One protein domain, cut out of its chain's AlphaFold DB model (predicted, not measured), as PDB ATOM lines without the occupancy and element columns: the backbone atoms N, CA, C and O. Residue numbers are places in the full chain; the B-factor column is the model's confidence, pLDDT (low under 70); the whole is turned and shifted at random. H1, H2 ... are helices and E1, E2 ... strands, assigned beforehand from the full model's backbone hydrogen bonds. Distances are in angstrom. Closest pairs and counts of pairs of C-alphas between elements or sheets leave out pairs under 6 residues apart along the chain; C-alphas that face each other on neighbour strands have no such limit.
ATOM      1  N   ASN A 104      66.380  69.073  67.480       58.38
ATOM      2  CA  ASN A 104      66.188  67.650  67.261       58.38
ATOM      3  C   ASN A 104      65.900  66.977  68.611       58.38
ATOM      4  O   ASN A 104      66.810  66.547  69.317       58.38
ATOM      5  N   ASP A 105      64.620  66.873  68.970       55.84
ATOM      6  CA  ASP A 105      64.160  66.267  70.231       55.84
ATOM      7  C   ASP A 105      64.628  64.813  70.426       55.84
ATOM      8  O   ASP A 105      64.609  64.291  71.545       55.84
ATOM      9  N   ASN A 106      65.088  64.169  69.349       55.44
ATOM     10  CA  ASN A 106      65.602  62.803  69.327       55.44
ATOM     11  C   ASN A 106      67.067  62.665  69.775       55.44
ATOM     12  O   ASN A 106      67.556  61.535  69.880       55.44
ATOM     13  N   GLU A 107      67.786  63.758  70.057       60.25
ATOM     14  CA  GLU A 107      69.107  63.641  70.675       60.25
ATOM     15  C   GLU A 107      69.000  62.955  72.045       60.25
ATOM     16  O   GLU A 107      68.202  63.311  72.920       60.25
ATOM     17  N   LYS A 108      69.815  61.911  72.236       58.50
ATOM     18  CA  LYS A 108      69.760  61.062  73.434       58.50
ATOM     19  C   LYS A 108      70.167  61.791  74.718       58.50
ATOM     20  O   LYS A 108      69.798  61.326  75.793       58.50
ATOM     21  N   THR A 109      70.879  62.916  74.628       69.00
ATOM     22  CA  THR A 109      71.400  63.618  75.808       69.00
ATOM     23  C   THR A 109      71.295  65.127  75.627       69.00
ATOM     24  O   THR A 109      72.059  65.708  74.867       69.00
ATOM     25  N   SER A 110      70.370  65.769  76.347       76.44
ATOM     26  CA  SER A 110      70.343  67.231  76.425       76.44
ATOM     27  C   SER A 110      71.584  67.730  77.178       76.44
ATOM     28  O   SER A 110      71.916  67.163  78.227       76.44
ATOM     29  N   PRO A 111      72.224  68.826  76.731       82.12
ATOM     30  CA  PRO A 111      73.198  69.551  77.534       82.12
ATOM     31  C   PRO A 111      72.612  69.908  78.900       82.12
ATOM     32  O   PRO A 111      71.436  70.281  79.002       82.12
ATOM     33  N   LYS A 112      73.439  69.784  79.941       87.50
ATOM     34  CA  LYS A 112      73.063  70.128  81.313       87.50
ATOM     35  C   LYS A 112      73.391  71.585  81.616       87.50
ATOM     36  O   LYS A 112      74.524  72.019  81.395       87.50
ATOM     37  N   LEU A 113      72.436  72.321  82.176       87.31
ATOM     38  CA  LEU A 113      72.635  73.684  82.663       87.31
ATOM     39  C   LEU A 113      73.709  73.729  83.755       87.31
ATOM     40  O   LEU A 113      74.542  74.626  83.752       87.31
ATOM     41  N   THR A 114      73.766  72.740  84.643       89.12
ATOM     42  CA  THR A 114      74.803  72.610  85.677       89.12
ATOM     43  C   THR A 114      76.200  72.554  85.072       89.12
ATOM     44  O   THR A 114      77.095  73.260  85.532       89.12
ATOM     45  N   ALA A 115      76.383  71.771  84.006       86.75
ATOM     46  CA  ALA A 115      77.655  71.682  83.299       86.75
ATOM     47  C   ALA A 115      78.031  73.024  82.650       86.75
ATOM     48  O   ALA A 115      79.178  73.456  82.768       86.75
ATOM     49  N   LEU A 116      77.066  73.721  82.042       85.25
ATOM     50  CA  LEU A 116      77.278  75.058  81.481       85.25
ATOM     51  C   LEU A 116      77.669  76.067  82.568       85.25
ATOM     52  O   LEU A 116      78.706  76.708  82.467       85.25
ATOM     53  N   PHE A 117      76.910  76.158  83.657       86.50
ATOM     54  CA  PHE A 117      77.190  77.088  84.756       86.50
ATOM     55  C   PHE A 117      78.520  76.800  85.465       86.50
ATOM     56  O   PHE A 117      79.163  77.727  85.951       86.50
ATOM     57  N   SER A 118      78.957  75.536  85.495       85.25
ATOM     58  CA  SER A 118      80.249  75.149  86.077       85.25
ATOM     59  C   SER A 118      81.462  75.592  85.253       85.25
ATOM     60  O   SER A 118      82.551  75.733  85.807       85.25
ATOM     61  N   SER A 119      81.292  75.816  83.945       85.12
ATOM     62  CA  SER A 119      82.367  76.249  83.046       85.12
ATOM     63  C   SER A 119      82.377  77.758  82.794       85.12
ATOM     64  O   SER A 119      83.377  78.288  82.305       85.12
ATOM     65  N   LEU A 120      81.298  78.463  83.151       85.00
ATOM     66  CA  LEU A 120      81.207  79.909  82.991       85.00
ATOM     67  C   LEU A 120      82.125  80.639  83.986       85.00
ATOM     68  O   LEU A 120      82.009  80.446  85.199       85.00
ATOM     69  N   PRO A 121      83.019  81.523  83.513       87.75
ATOM     70  CA  PRO A 121      83.751  82.413  84.400       87.75
ATOM     71  C   PRO A 121      82.825  83.500  84.950       87.75
ATOM     72  O   PRO A 121      81.859  83.885  84.295       87.75
ATOM     73  N   THR A 122      83.177  84.074  86.103       92.56
ATOM     74  CA  THR A 122      82.551  85.324  86.559       92.56
ATOM     75  C   THR A 122      82.781  86.405  85.506       92.56
ATOM     76  O   THR A 122      83.939  86.744  85.224       92.56
ATOM     77  N   ALA A 123      81.709  86.904  84.902       93.62
ATOM     78  CA  ALA A 123      81.796  87.806  83.766       93.62
ATOM     79  C   ALA A 123      80.507  88.603  83.568       93.62
ATOM     80  O   ALA A 123      79.413  88.158  83.913       93.62
ATOM     81  N   GLU A 124      80.658  89.761  82.942       96.31
ATOM     82  CA  GLU A 124      79.566  90.577  82.437       96.31
ATOM     83  C   GLU A 124      79.591  90.584  80.904       96.31
ATOM     84  O   GLU A 124      80.642  90.741  80.285       96.31
ATOM     85  N   VAL A 125      78.431  90.409  80.285       96.56
ATOM     86  CA  VAL A 125      78.219  90.525  78.846       96.56
ATOM     87  C   VAL A 125      77.268  91.685  78.610       96.56
ATOM     88  O   VAL A 125      76.166  91.709  79.151       96.56
ATOM     89  N   VAL A 126      77.683  92.638  77.786       97.88
ATOM     90  CA  VAL A 126      76.903  93.823  77.434       97.88
ATOM     91  C   VAL A 126      76.717  93.853  75.929       97.88
ATOM     92  O   VAL A 126      77.686  93.936  75.183       97.88
ATOM     93  N   ILE A 127      75.469  93.824  75.477       97.88
ATOM     94  CA  ILE A 127      75.084  94.096  74.094       97.88
ATOM     95  C   ILE A 127      74.375  95.442  74.109       97.88
ATOM     96  O   ILE A 127      73.271  95.552  74.638       97.88
ATOM     97  N   LYS A 128      75.000  96.480  73.552       97.44
ATOM     98  CA  LYS A 128      74.411  97.826  73.590       97.44
ATOM     99  C   LYS A 128      73.212  97.962  72.667       97.44
ATOM    100  O   LYS A 128      72.247  98.628  73.025       97.44
ATOM    101  N   ARG A 129      73.293  97.356  71.480       96.00
ATOM    102  CA  ARG A 129      72.236  97.388  70.467       96.00
ATOM    103  C   ARG A 129      72.086  96.024  69.820       96.00
ATOM    104  O   ARG A 129      72.933  95.607  69.038       96.00
ATOM    105  N   LEU A 130      71.009  95.330  70.136       95.62
ATOM    106  CA  LEU A 130      70.556  94.143  69.440       95.62
ATOM    107  C   LEU A 130      69.482  94.561  68.438       95.62
ATOM    108  O   LEU A 130      68.451  95.109  68.822       95.62
ATOM    109  N   LYS A 131      69.731  94.257  67.167       94.19
ATOM    110  CA  LYS A 131      68.780  94.398  66.073       94.19
ATOM    111  C   LYS A 131      68.374  93.020  65.583       94.19
ATOM    112  O   LYS A 131      69.234  92.186  65.301       94.19
ATOM    113  N   VAL A 132      67.082  92.799  65.416       94.31
ATOM    114  CA  VAL A 132      66.586  91.599  64.744       94.31
ATOM    115  C   VAL A 132      66.235  91.959  63.303       94.31
ATOM    116  O   VAL A 132      65.633  93.000  63.042       94.31
ATOM    117  N   ILE A 133      66.674  91.138  62.354       94.81
ATOM    118  CA  ILE A 133      66.402  91.304  60.920       94.81
ATOM    119  C   ILE A 133      65.540  90.156  60.403       94.81
ATOM    120  O   ILE A 133      65.397  89.134  61.078       94.81
ATOM    121  N   ASN A 134      64.998  90.329  59.197       93.94
ATOM    122  CA  ASN A 134      64.135  89.357  58.527       93.94
ATOM    123  C   ASN A 134      62.887  89.012  59.364       93.94
ATOM    124  O   ASN A 134      62.561  87.853  59.620       93.94
ATOM    125  N   THR A 135      62.218  90.045  59.881       92.94
ATOM    126  CA  THR A 135      61.065  89.923  60.786       92.94
ATOM    127  C   THR A 135      59.725  90.088  60.064       92.94
ATOM    128  O   THR A 135      58.706  90.306  60.712       92.94
ATOM    129  N   GLU A 136      59.687  89.987  58.734       90.69
ATOM    130  CA  GLU A 136      58.493  90.258  57.913       90.69
ATOM    131  C   GLU A 136      57.317  89.330  58.260       90.69
ATOM    132  O   GLU A 136      56.158  89.716  58.140       90.69
ATOM    133  N   ASN A 137      57.614  88.123  58.752       88.31
ATOM    134  CA  ASN A 137      56.614  87.136  59.166       88.31
ATOM    135  C   ASN A 137      56.058  87.378  60.585       88.31
ATOM    136  O   ASN A 137      55.172  86.646  61.033       88.31
ATOM    137  N   VAL A 138      56.559  88.380  61.316       89.88
ATOM    138  CA  VAL A 138      56.086  88.729  62.661       89.88
ATOM    139  C   VAL A 138      54.890  89.672  62.545       89.88
ATOM    140  O   VAL A 138      55.018  90.893  62.500       89.88
ATOM    141  N   THR A 139      53.692  89.094  62.500       90.75
ATOM    142  CA  THR A 139      52.449  89.844  62.258       90.75
ATOM    143  C   THR A 139      51.824  90.444  63.518       90.75
ATOM    144  O   THR A 139      51.031  91.380  63.421       90.75
ATOM    145  N   GLN A 140      52.162  89.937  64.710       91.88
ATOM    146  CA  GLN A 140      51.586  90.429  65.961       91.88
ATOM    147  C   GLN A 140      52.144  91.835  66.277       91.88
ATOM    148  O   GLN A 140      53.356  91.970  66.434       91.88
ATOM    149  N   PRO A 141      51.307  92.888  66.399       89.25
ATOM    150  CA  PRO A 141      51.794  94.271  66.433       89.25
ATOM    151  C   PRO A 141      52.730  94.624  67.597       89.25
ATOM    152  O   PRO A 141      53.710  95.338  67.393       89.25
ATOM    153  N   LEU A 142      52.452  94.131  68.811       88.50
ATOM    154  CA  LEU A 142      53.264  94.433  70.002       88.50
ATOM    155  C   LEU A 142      54.640  93.759  69.928       88.50
ATOM    156  O   LEU A 142      55.656  94.377  70.237       88.50
ATOM    157  N   LEU A 143      54.678  92.513  69.468       88.56
ATOM    158  CA  LEU A 143      55.881  91.732  69.236       88.56
ATOM    159  C   LEU A 143      56.686  92.331  68.089       88.56
ATOM    160  O   LEU A 143      57.892  92.485  68.226       88.56
ATOM    161  N   ASN A 144      56.025  92.727  66.998       90.19
ATOM    162  CA  ASN A 144      56.689  93.398  65.889       90.19
ATOM    163  C   ASN A 144      57.321  94.722  66.349       90.19
ATOM    164  O   ASN A 144      58.461  95.023  66.009       90.19
ATOM    165  N   GLN A 145      56.631  95.493  67.194       89.12
ATOM    166  CA  GLN A 145      57.206  96.690  67.809       89.12
ATOM    167  C   GLN A 145      58.448  96.369  68.647       89.12
ATOM    168  O   GLN A 145      59.439  97.083  68.533       89.12
ATOM    169  N   LEU A 146      58.413  95.326  69.476       89.25
ATOM    170  CA  LEU A 146      59.558  94.948  70.306       89.25
ATOM    171  C   LEU A 146      60.743  94.458  69.472       89.25
ATOM    172  O   LEU A 146      61.859  94.924  69.673       89.25
ATOM    173  N   ILE A 147      60.500  93.561  68.518       88.69
ATOM    174  CA  ILE A 147      61.552  92.888  67.749       88.69
ATOM    175  C   ILE A 147      62.265  93.830  66.767       88.69
ATOM    176  O   ILE A 147      63.424  93.607  66.431       88.69
ATOM    177  N   THR A 148      61.586  94.894  66.326       88.81
ATOM    178  CA  THR A 148      62.142  95.910  65.413       88.81
ATOM    179  C   THR A 148      62.771  97.107  66.129       88.81
ATOM    180  O   THR A 148      63.382  97.949  65.472       88.81
ATOM    181  N   SER A 149      62.621  97.204  67.453       90.44
ATOM    182  CA  SER A 149      63.224  98.272  68.260       90.44
ATOM    183  C   SER A 149      64.686  97.962  68.600       90.44
ATOM    184  O   SER A 149      65.128  96.823  68.479       90.44
ATOM    185  N   ASP A 150      65.432  98.967  69.063       88.38
ATOM    186  CA  ASP A 150      66.791  98.759  69.567       88.38
ATOM    187  C   ASP A 150      66.729  98.231  71.008       88.38
ATOM    188  O   ASP A 150      66.232  98.910  71.918       88.38
ATOM    189  N   LEU A 151      67.235  97.011  71.217       94.25
ATOM    190  CA  LEU A 151      67.342  96.397  72.541       94.25
ATOM    191  C   LEU A 151      68.769  96.513  73.078       94.25
ATOM    192  O   LEU A 151      69.730  96.225  72.370       94.25
ATOM    193  N   SER A 152      68.911  96.843  74.353       97.00
ATOM    194  CA  SER A 152      70.158  96.670  75.097       97.00
ATOM    195  C   SER A 152      70.014  95.504  76.069       97.00
ATOM    196  O   SER A 152      68.938  95.290  76.626       97.00
ATOM    197  N   ILE A 153      71.079  94.726  76.247       97.50
ATOM    198  CA  ILE A 153      71.105  93.554  77.125       97.50
ATOM    199  C   ILE A 153      72.369  93.608  77.974       97.50
ATOM    200  O   ILE A 153      73.472  93.761  77.451       97.50
ATOM    201  N   VAL A 154      72.213  93.422  79.278       98.12
ATOM    202  CA  VAL A 154      73.306  93.226  80.229       98.12
ATOM    203  C   VAL A 154      73.074  91.904  80.944       98.12
ATOM    204  O   VAL A 154      72.087  91.745  81.656       98.12
ATOM    205  N   ALA A 155      73.986  90.956  80.764       97.38
ATOM    206  CA  ALA A 155      73.986  89.684  81.467       97.38
ATOM    207  C   ALA A 155      75.208  89.603  82.388       97.38
ATOM    208  O   ALA A 155      76.334  89.752  81.928       97.38
ATOM    209  N   ASN A 156      75.010  89.359  83.677       96.62
ATOM    210  CA  ASN A 156      76.088  89.265  84.660       96.62
ATOM    211  C   ASN A 156      76.017  87.922  85.384       96.62
ATOM    212  O   ASN A 156      74.985  87.577  85.962       96.62
ATOM    213  N   TYR A 157      77.115  87.174  85.351       94.94
ATOM    214  CA  TYR A 157      77.293  85.969  86.140       94.94
ATOM    215  C   TYR A 157      78.324  86.204  87.244       94.94
ATOM    216  O   TYR A 157      79.511  86.396  86.976       94.94
ATOM    217  N   ASP A 158      77.878  86.127  88.498       93.44
ATOM    218  CA  ASP A 158      78.716  86.358  89.687       93.44
ATOM    219  C   ASP A 158      79.343  85.068  90.257       93.44
ATOM    220  O   ASP A 158      79.938  85.073  91.335       93.44
ATOM    221  N   GLY A 159      79.217  83.949  89.533       91.62
ATOM    222  CA  GLY A 159      79.653  82.623  89.977       91.62
ATOM    223  C   GLY A 159      78.605  81.866  90.794       91.62
ATOM    224  O   GLY A 159      78.822  80.705  91.134       91.62
ATOM    225  N   LYS A 160      77.472  82.501  91.119       92.44
ATOM    226  CA  LYS A 160      76.348  81.878  91.833       92.44
ATOM    227  C   LYS A 160      75.037  82.017  91.078       92.44
ATOM    228  O   LYS A 160      74.234  81.094  91.097       92.44
ATOM    229  N   ARG A 161      74.799  83.153  90.431       94.44
ATOM    230  CA  ARG A 161      73.553  83.458  89.720       94.44
ATOM    231  C   ARG A 161      73.843  84.232  88.444       94.44
ATOM    232  O   ARG A 161      74.802  84.998  88.376       94.44
ATOM    233  N   LEU A 162      72.990  84.029  87.448       95.88
ATOM    234  CA  LEU A 162      72.974  84.797  86.211       95.88
ATOM    235  C   LEU A 162      71.867  85.846  86.308       95.88
ATOM    236  O   LEU A 162      70.700  85.499  86.477       95.88
ATOM    237  N   GLN A 163      72.224  87.118  86.207       97.81
ATOM    238  CA  GLN A 163      71.290  88.237  86.157       97.81
ATOM    239  C   GLN A 163      71.212  88.749  84.724       97.81
ATOM    240  O   GLN A 163      72.248  88.902  84.085       97.81
ATOM    241  N   ILE A 164      70.006  89.003  84.223       98.12
ATOM    242  CA  ILE A 164      69.772  89.512  82.870       98.12
ATOM    243  C   ILE A 164      68.903  90.754  82.989       98.12
ATOM    244  O   ILE A 164      67.787  90.679  83.500       98.12
ATOM    245  N   ASN A 165      69.409  91.874  82.494       98.31
ATOM    246  CA  ASN A 165      68.668  93.113  82.354       98.31
ATOM    247  C   ASN A 165      68.550  93.446  80.871       98.31
ATOM    248  O   ASN A 165      69.542  93.380  80.144       98.31
ATOM    249  N   THR A 166      67.354  93.819  80.438       97.12
ATOM    250  CA  THR A 166      67.087  94.212  79.057       97.12
ATOM    251  C   THR A 166      66.294  95.501  79.055       97.12
ATOM    252  O   THR A 166      65.314  95.627  79.787       97.12
ATOM    253  N   GLU A 167      66.678  96.433  78.195       96.94
ATOM    254  CA  GLU A 167      65.916  97.653  77.958       96.94
ATOM    255  C   GLU A 167      65.654  97.815  76.468       96.94
ATOM    256  O   GLU A 167      66.512  97.512  75.638       96.94
ATOM    257  N   THR A 168      64.471  98.301  76.113       95.00
ATOM    258  CA  THR A 168      64.114  98.592  74.723       95.00
ATOM    259  C   THR A 168      63.654 100.025  74.614       95.00
ATOM    260  O   THR A 168      62.761 100.456  75.349       95.00
ATOM    261  N   THR A 169      64.229 100.749  73.660       90.62
ATOM    262  CA  THR A 169      63.832 102.126  73.372       90.62
ATOM    263  C   THR A 169      63.233 102.225  71.976       90.62
ATOM    264  O   THR A 169      63.668 101.553  71.041       90.62
ATOM    265  N   LYS A 170      62.212 103.068  71.830       87.62
ATOM    266  CA  LYS A 170      61.586 103.398  70.551       87.62
ATOM    267  C   LYS A 170      61.442 104.908  70.467       87.62
ATOM    268  O   LYS A 170      60.824 105.519  71.334       87.62
ATOM    269  N   ASN A 171      62.026 105.515  69.435       84.75
ATOM    270  CA  ASN A 171      62.048 106.972  69.249       84.75
ATOM    271  C   ASN A 171      62.570 107.741  70.483       84.75
ATOM    272  O   ASN A 171      62.077 108.818  70.801       84.75
ATOM    273  N   GLY A 172      63.539 107.169  71.207       82.69
ATOM    274  CA  GLY A 172      64.116 107.761  72.421       82.69
ATOM    275  C   GLY A 172      63.299 107.566  73.705       82.69
ATOM    276  O   GLY A 172      63.798 107.889  74.778       82.69
ATOM    277  N   ALA A 173      62.091 107.003  73.629       88.12
ATOM    278  CA  ALA A 173      61.310 106.620  74.802       88.12
ATOM    279  C   ALA A 173      61.595 105.163  75.188       88.12
ATOM    280  O   ALA A 173      61.610 104.274  74.335       88.12
ATOM    281  N   LEU A 174      61.803 104.915  76.478       92.12
ATOM    282  CA  LEU A 174      61.906 103.574  77.043       92.12
ATOM    283  C   LEU A 174      60.527 102.905  77.011       92.12
ATOM    284  O   LEU A 174      59.595 103.388  77.647       92.12
ATOM    285  N   ILE A 175      60.400 101.806  76.267       94.44
ATOM    286  CA  ILE A 175      59.132 101.078  76.114       94.44
ATOM    287  C   ILE A 175      59.136  99.725  76.817       94.44
ATOM    288  O   ILE A 175      58.064  99.187  77.065       94.44
ATOM    289  N   LEU A 176      60.303  99.158  77.130       96.31
ATOM    290  CA  LEU A 176      60.418  97.900  77.864       96.31
ATOM    291  C   LEU A 176      61.603  97.958  78.820       96.31
ATOM    292  O   LEU A 176      62.702  98.328  78.413       96.31
ATOM    293  N   GLN A 177      61.381  97.516  80.053       97.44
ATOM    294  CA  GLN A 177      62.427  97.138  80.996       97.44
ATOM    295  C   GLN A 177      62.164  95.725  81.484       97.44
ATOM    296  O   GLN A 177      61.052  95.384  81.878       97.44
ATOM    297  N   HIS A 178      63.197  94.900  81.475       97.75
ATOM    298  CA  HIS A 178      63.162  93.553  82.006       97.75
ATOM    299  C   HIS A 178      64.347  93.343  82.935       97.75
ATOM    300  O   HIS A 178      65.470  93.721  82.610       97.75
ATOM    301  N   SER A 179      64.099  92.690  84.062       98.38
ATOM    302  CA  SER A 179      65.143  92.181  84.940       98.38
ATOM    303  C   SER A 179      64.772  90.777  85.381       98.38
ATOM    304  O   SER A 179      63.663  90.538  85.864       98.38
ATOM    305  N   SER A 180      65.692  89.835  85.221       98.12
ATOM    306  CA  SER A 180      65.526  88.479  85.724       98.12
ATOM    307  C   SER A 180      66.804  87.926  86.331       98.12
ATOM    308  O   SER A 180      67.912  88.418  86.116       98.12
ATOM    309  N   THR A 181      66.642  86.915  87.173       97.88
ATOM    310  CA  THR A 181      67.731  86.212  87.839       97.88
ATOM    311  C   THR A 181      67.486  84.718  87.755       97.88
ATOM    312  O   THR A 181      66.414  84.235  88.115       97.88
ATOM    313  N   LEU A 182      68.501  83.992  87.300       95.69
ATOM    314  CA  LEU A 182      68.549  82.544  87.212       95.69
ATOM    315  C   LEU A 182      69.562  82.018  88.234       95.69
ATOM    316  O   LEU A 182      70.753  82.324  88.152       95.69
ATOM    317  N   THR A 183      69.086  81.241  89.204       94.94
ATOM    318  CA  THR A 183      69.891  80.730  90.321       94.94
ATOM    319  C   THR A 183      69.829  79.201  90.366       94.94
ATOM    320  O   THR A 183      68.730  78.651  90.442       94.94
ATOM    321  N   PRO A 184      70.967  78.487  90.354       92.19
ATOM    322  CA  PRO A 184      71.001  77.055  90.618       92.19
ATOM    323  C   PRO A 184      70.655  76.785  92.090       92.19
ATOM    324  O   PRO A 184      71.255  77.368  92.993       92.19
ATOM    325  N   GLN A 185      69.716  75.877  92.350       88.31
ATOM    326  CA  GLN A 185      69.305  75.483  93.695       88.31
ATOM    327  C   GLN A 185      68.897  74.004  93.715       88.31
ATOM    328  O   GLN A 185      67.965  73.599  93.028       88.31
ATOM    329  N   ASN A 186      69.576  73.191  94.532       83.56
ATOM    330  CA  ASN A 186      69.244  71.775  94.763       83.56
ATOM    331  C   ASN A 186      69.116  70.919  93.481       83.56
ATOM    332  O   ASN A 186      68.241  70.063  93.387       83.56
ATOM    333  N   GLY A 187      69.974  71.154  92.481       81.69
ATOM    334  CA  GLY A 187      69.933  70.426  91.200       81.69
ATOM    335  C   GLY A 187      68.826  70.881  90.238       81.69
ATOM    336  O   GLY A 187      68.648  70.275  89.185       81.69
ATOM    337  N   LEU A 188      68.107  71.949  90.585       90.12
ATOM    338  CA  LEU A 188      67.164  72.665  89.730       90.12
ATOM    339  C   LEU A 188      67.645  74.102  89.515       90.12
ATOM    340  O   LEU A 188      68.591  74.565  90.153       90.12
ATOM    341  N   PHE A 189      66.968  74.820  88.627       93.56
ATOM    342  CA  PHE A 189      67.237  76.223  88.347       93.56
ATOM    343  C   PHE A 189      66.007  77.064  88.646       93.56
ATOM    344  O   PHE A 189      64.948  76.850  88.063       93.56
ATOM    345  N   HIS A 190      66.143  78.031  89.545       95.38
ATOM    346  CA  HIS A 190      65.089  78.984  89.848       95.38
ATOM    347  C   HIS A 190      65.263  80.244  89.003       95.38
ATOM    348  O   HIS A 190      66.281  80.929  89.116       95.38
ATOM    349  N   TRP A 191      64.287  80.535  88.150       95.81
ATOM    350  CA  TRP A 191      64.246  81.721  87.307       95.81
ATOM    351  C   TRP A 191      63.109  82.626  87.748       95.81
ATOM    352  O   TRP A 191      61.947  82.235  87.718       95.81
ATOM    353  N   GLN A 192      63.443  83.845  88.131       97.44
ATOM    354  CA  GLN A 192      62.466  84.844  88.538       97.44
ATOM    355  C   GLN A 192      62.745  86.147  87.814       97.44
ATOM    356  O   GLN A 192      63.904  86.471  87.544       97.44
ATOM    357  N   GLY A 193      61.705  86.912  87.518       97.94
ATOM    358  CA  GLY A 193      61.890  88.175  86.832       97.94
ATOM    359  C   GLY A 193      60.651  89.039  86.777       97.94
ATOM    360  O   GLY A 193      59.545  88.633  87.135       97.94
ATOM    361  N   ARG A 194      60.879  90.259  86.311       98.12
ATOM    362  CA  ARG A 194      59.876  91.285  86.093       98.12
ATOM    363  C   ARG A 194      60.092  91.916  84.727       98.12
ATOM    364  O   ARG A 194      61.233  92.137  84.327       98.12
ATOM    365  N   THR A 195      58.999  92.224  84.045       97.44
ATOM    366  CA  THR A 195      59.000  93.019  82.820       97.44
ATOM    367  C   THR A 195      57.949  94.108  82.936       97.44
ATOM    368  O   THR A 195      56.776  93.814  83.158       97.44
ATOM    369  N   ASP A 196      58.359  95.352  82.749       96.56
ATOM    370  CA  ASP A 196      57.475  96.494  82.583       96.56
ATOM    371  C   ASP A 196      57.492  96.873  81.094       96.56
ATOM    372  O   ASP A 196      58.556  97.098  80.515       96.56
ATOM    373  N   PHE A 197      56.326  96.877  80.446       94.81
ATOM    374  CA  PHE A 197      56.179  97.151  79.015       94.81
ATOM    375  C   PHE A 197      55.101  98.210  78.778       94.81
ATOM    376  O   PHE A 197      53.942  98.034  79.152       94.81
ATOM    377  N   GLN A 198      55.485  99.300  78.126       93.50
ATOM    378  CA  GLN A 198      54.632 100.435  77.801       93.50
ATOM    379  C   GLN A 198      54.689 100.695  76.286       93.50
ATOM    380  O   GLN A 198      55.486 101.509  75.817       93.50
ATOM    381  N   PRO A 199      53.879  99.985  75.474       87.94
ATOM    382  CA  PRO A 199      53.908 100.139  74.018       87.94
ATOM    383  C   PRO A 199      53.422 101.510  73.545       87.94
ATOM    384  O   PRO A 199      53.854 101.974  72.487       87.94
ATOM    385  N   THR A 200      52.515 102.129  74.306       87.06
ATOM    386  CA  THR A 200      51.949 103.463  74.078       87.06
ATOM    387  C   THR A 200      51.779 104.180  75.418       87.06
ATOM    388  O   THR A 200      51.779 103.538  76.465       87.06
ATOM    389  N   GLU A 201      51.561 105.497  75.412       84.69
ATOM    390  CA  GLU A 201      51.359 106.274  76.649       84.69
ATOM    391  C   GLU A 201      50.181 105.782  77.508       84.69
ATOM    392  O   GLU A 201      50.196 105.961  78.720       84.69
ATOM    393  N   LYS A 202      49.174 105.145  76.895       87.81
ATOM    394  CA  LYS A 202      47.930 104.721  77.564       87.81
ATOM    395  C   LYS A 202      47.888 103.240  77.933       87.81
ATOM    396  O   LYS A 202      46.904 102.803  78.519       87.81
ATOM    397  N   GLN A 203      48.889 102.463  77.531       90.44
ATOM    398  CA  GLN A 203      48.901 101.017  77.731       90.44
ATOM    399  C   GLN A 203      50.130 100.626  78.525       90.44
ATOM    400  O   GLN A 203      51.251 100.890  78.094       90.44
ATOM    401  N   THR A 204      49.928  99.959  79.652       93.38
ATOM    402  CA  THR A 204      51.026  99.493  80.499       93.38
ATOM    403  C   THR A 204      50.779  98.058  80.923       93.38
ATOM    404  O   THR A 204      49.677  97.697  81.333       93.38
ATOM    405  N   TYR A 205      51.820  97.241  80.818       94.75
ATOM    406  CA  TYR A 205      51.830  95.836  81.183       94.75
ATOM    407  C   TYR A 205      52.939  95.601  82.205       94.75
ATOM    408  O   TYR A 205      54.090  95.969  81.981       94.75
ATOM    409  N   HIS A 206      52.586  94.957  83.308       97.00
ATOM    410  CA  HIS A 206      53.495  94.555  84.370       97.00
ATOM    411  C   HIS A 206      53.453  93.037  84.486       97.00
ATOM    412  O   HIS A 206      52.466  92.459  84.945       97.00
ATOM    413  N   LEU A 207      54.524  92.389  84.054       96.69
ATOM    414  CA  LEU A 207      54.720  90.953  84.164       96.69
ATOM    415  C   LEU A 207      55.662  90.676  85.328       96.69
ATOM    416  O   LEU A 207      56.734  91.265  85.419       96.69
ATOM    417  N   THR A 208      55.307  89.721  86.172       97.75
ATOM    418  CA  THR A 208      56.229  89.097  87.122       97.75
ATOM    419  C   THR A 208      56.099  87.592  86.998       97.75
ATOM    420  O   THR A 208      55.001  87.079  86.784       97.75
ATOM    421  N   PHE A 209      57.209  86.878  87.093       97.19
ATOM    422  CA  PHE A 209      57.196  85.425  87.051       97.19
ATOM    423  C   PHE A 209      58.210  84.837  88.019       97.19
ATOM    424  O   PHE A 209      59.214  85.463  88.370       97.19
ATOM    425  N   SER A 210      57.939  83.601  88.409       96.88
ATOM    426  CA  SER A 210      58.807  82.768  89.224       96.88
ATOM    427  C   SER A 210      58.637  81.327  88.766       96.88
ATOM    428  O   SER A 210      57.537  80.783  88.824       96.88
ATOM    429  N   ALA A 211      59.703  80.717  88.258       95.12
ATOM    430  CA  ALA A 211      59.695  79.390  87.666       95.12
ATOM    431  C   ALA A 211      60.864  78.545  88.177       95.12
ATOM    432  O   ALA A 211      61.962  79.029  88.439       95.12
ATOM    433  N   GLN A 212      60.636  77.245  88.305       94.06
ATOM    434  CA  GLN A 212      61.665  76.236  88.502       94.06
ATOM    435  C   GLN A 212      61.829  75.440  87.213       94.06
ATOM    436  O   GLN A 212      60.849  74.976  86.634       94.06
ATOM    437  N   MET A 213      63.069  75.274  86.774       91.88
ATOM    438  CA  MET A 213      63.443  74.549  85.568       91.88
ATOM    439  C   MET A 213      64.323  73.359  85.939       91.88
ATOM    440  O   MET A 213      65.129  73.415  86.872       91.88
ATOM    441  N   ASN A 214      64.147  72.269  85.203       90.38
ATOM    442  CA  ASN A 214      65.054  71.130  85.229       90.38
ATOM    443  C   ASN A 214      66.415  71.497  84.619       90.38
ATOM    444  O   ASN A 214      66.574  72.511  83.950       90.38
ATOM    445  N   ASP A 215      67.391  70.621  84.837       88.19
ATOM    446  CA  ASP A 215      68.772  70.795  84.383       88.19
ATOM    447  C   ASP A 215      68.963  70.595  82.860       88.19
ATOM    448  O   ASP A 215      70.041  70.833  82.333       88.19
ATOM    449  N   GLU A 216      67.946  70.144  82.119       87.25
ATOM    450  CA  GLU A 216      68.073  69.826  80.688       87.25
ATOM    451  C   GLU A 216      67.784  71.057  79.811       87.25
ATOM    452  O   GLU A 216      66.623  71.409  79.604       87.25
ATOM    453  N   LEU A 217      68.830  71.684  79.254       80.12
ATOM    454  CA  LEU A 217      68.728  72.924  78.465       80.12
ATOM    455  C   LEU A 217      67.775  72.822  77.262       80.12
ATOM    456  O   LEU A 217      67.049  73.769  76.978       80.12
ATOM    457  N   LEU A 218      67.781  71.701  76.537       79.81
ATOM    458  CA  LEU A 218      66.938  71.516  75.347       79.81
ATOM    459  C   LEU A 218      65.546  70.976  75.690       79.81
ATOM    460  O   LEU A 218      64.681  70.900  74.827       79.81
ATOM    461  N   ARG A 219      65.313  70.595  76.950       79.75
ATOM    462  CA  ARG A 219      64.055  70.006  77.427       79.75
ATOM    463  C   ARG A 219      63.576  70.714  78.687       79.75
ATOM    464  O   ARG A 219      63.188  70.063  79.662       79.75
ATOM    465  N   LEU A 220      63.619  72.045  78.666       78.75
ATOM    466  CA  LEU A 220      63.173  72.874  79.780       78.75
ATOM    467  C   LEU A 220      61.691  72.612  80.062       78.75
ATOM    468  O   LEU A 220      60.828  72.760  79.199       78.75
ATOM    469  N   LYS A 221      61.394  72.231  81.301       80.88
ATOM    470  CA  LYS A 221      60.044  72.029  81.829       80.88
ATOM    471  C   LYS A 221      59.821  73.012  82.972       80.88
ATOM    472  O   LYS A 221      59.912  72.608  84.135       80.88
ATOM    473  N   PRO A 222      59.585  74.300  82.665       84.69
ATOM    474  CA  PRO A 222      59.339  75.293  83.693       84.69
ATOM    475  C   PRO A 222      58.056  74.951  84.459       84.69
ATOM    476  O   PRO A 222      57.026  74.624  83.870       84.69
ATOM    477  N   ARG A 223      58.115  75.025  85.788       89.31
ATOM    478  CA  ARG A 223      56.959  74.951  86.688       89.31
ATOM    479  C   ARG A 223      56.977  76.159  87.602       89.31
ATOM    480  O   ARG A 223      57.994  76.413  88.238       89.31
ATOM    481  N   GLY A 224      55.875  76.888  87.679       90.88
ATOM    482  CA  GLY A 224      55.833  78.096  88.484       90.88
ATOM    483  C   GLY A 224      54.618  78.955  88.208       90.88
ATOM    484  O   GLY A 224      53.619  78.484  87.668       90.88
ATOM    485  N   GLU A 225      54.738  80.219  88.580       92.56
ATOM    486  CA  GLU A 225      53.663  81.199  88.552       92.56
ATOM    487  C   GLU A 225      54.048  82.382  87.667       92.56
ATOM    488  O   GLU A 225      55.205  82.811  87.615       92.56
ATOM    489  N   ILE A 226      53.047  82.911  86.969       93.38
ATOM    490  CA  ILE A 226      53.151  84.112  86.153       93.38
ATOM    491  C   ILE A 226      51.988  85.014  86.551       93.38
ATOM    492  O   ILE A 226      50.831  84.603  86.482       93.38
ATOM    493  N   MET A 227      52.294  86.246  86.941       93.81
ATOM    494  CA  MET A 227      51.308  87.286  87.202       93.81
ATOM    495  C   MET A 227      51.484  88.398  86.173       93.81
ATOM    496  O   MET A 227      52.558  88.995  86.064       93.81
ATOM    497  N   LEU A 228      50.415  88.672  85.431       94.12
ATOM    498  CA  LEU A 228      50.345  89.742  84.447       94.12
ATOM    499  C   LEU A 228      49.254  90.724  84.870       94.12
ATOM    500  O   LEU A 228      48.081  90.366  84.905       94.12
ATOM    501  N   ASN A 229      49.649  91.962  85.149       93.25
ATOM    502  CA  ASN A 229      48.742  93.076  85.398       93.25
ATOM    503  C   ASN A 229      48.811  94.035  84.211       93.25
ATOM    504  O   ASN A 229      49.902  94.327  83.721       93.25
ATOM    505  N   TRP A 230      47.672  94.538  83.747       91.81
ATOM    506  CA  TRP A 230      47.631  95.479  82.630       91.81
ATOM    507  C   TRP A 230      46.658  96.623  82.887       91.81
ATOM    508  O   TRP A 230      45.651  96.468  83.578       91.81
ATOM    509  N   GLN A 231      46.967  97.771  82.299       88.94
ATOM    510  CA  GLN A 231      46.098  98.936  82.229       88.94
ATOM    511  C   GLN A 231      45.915  99.292  80.758       88.94
ATOM    512  O   GLN A 231      46.891  99.561  80.060       88.94
ATOM    513  N   ASN A 232      44.663  99.251  80.304       82.12
ATOM    514  CA  ASN A 232      44.247  99.612  78.953       82.12
ATOM    515  C   ASN A 232      43.104 100.641  79.042       82.12
ATOM    516  O   ASN A 232      42.325 100.565  79.996       82.12
TER     517      ASN A 232
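What this domain is: This is residues 104 to 232 of the 233 residues of an uncharacterized protein of Aggregatibacter actinomycetemcomitans serotype e str. SC1083 (UniProt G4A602). What is the main shape? One twisted sheet of seven antiparallel strands curls round the short helix H2, which packs near one end of the strands, while the short helix H1 only grazes the sheet near their other end. What is it built of? The printed part has 129 residues, with H1, E1, H2, E2, E3, E4, E5, E6 and E7 along it; the sheet runs in that order from E1 to E7, and the class is mostly strand. How large is it? It is only just compact, close to loose, with a radius of gyration of the C-alphas of 16.7 A and spans of 44 by 33 by 29 A.

Where its parts are: Where do the first elements lie? H1 is residues 113 to 119, with C-alpha 113 at (72.635, 73.684, 82.663). E1 is residues 123 to 133, 27.8 A long, and bends by 60 degrees at residue 128; H2 is residues 141 to 148. Which strands follow? E2 is residues 150 to 157 and E3 residues 162 to 170. E4, residues 173 to 185, is 37.3 A long, and E5, residues 188 to 200, is 37.7 A long. Where does the last strand end? E6 is residues 203 to 213, 31.2 A long, and E7 is residues 223 to 231, with C-alpha 231 at (46.098, 98.936, 82.229).

How they stand to each other: How are the strands joined? E2 to E7 form a meander, each strand the antiparallel neighbour of the one before, with hairpins E2 and E3, E3 and E4, E4 and E5, E5 and E6, E6 and E7. The edge strands are E1 and E7. Which backbone atoms show the pairing? N 125 and O 155 of E1 and E2 are 2.7 A apart, N 181 and O 192 of E4 and E5 are 2.8 A apart, and N 208 and O 227 of E6 and E7 are 2.8 A apart, each within hydrogen-bond range. Where are the helices? H2 is on the sheet, its closest C-alphas to E1 being those of Val 132 and Ile 147, 6.0 A apart, and to E5 those of Leu 142 and Pro 199, 7.0 A. H1 only grazes the sheet with residues 113 to 117, its closest C-alphas to E4 being those of Thr 114 and Pro 184, 7.7 A apart; H1 and H2 are apart. What do the helix backbones show? In H1 and H2 every O i to N i+4 pair is within hydrogen-bond range.

The domain as a whole: How far does it reach? The two C-alphas farthest apart, those of Lys 108 and Lys 202, are 49.0 A apart. Are there cuts or long links? The printed part has no cut and no long link; the links E1 to H2 and E6 to E7 are short, the others tight. Where is confidence low? Residues 104 to 109 are under 70, and the mean pLDDT of the printed part is 90.2.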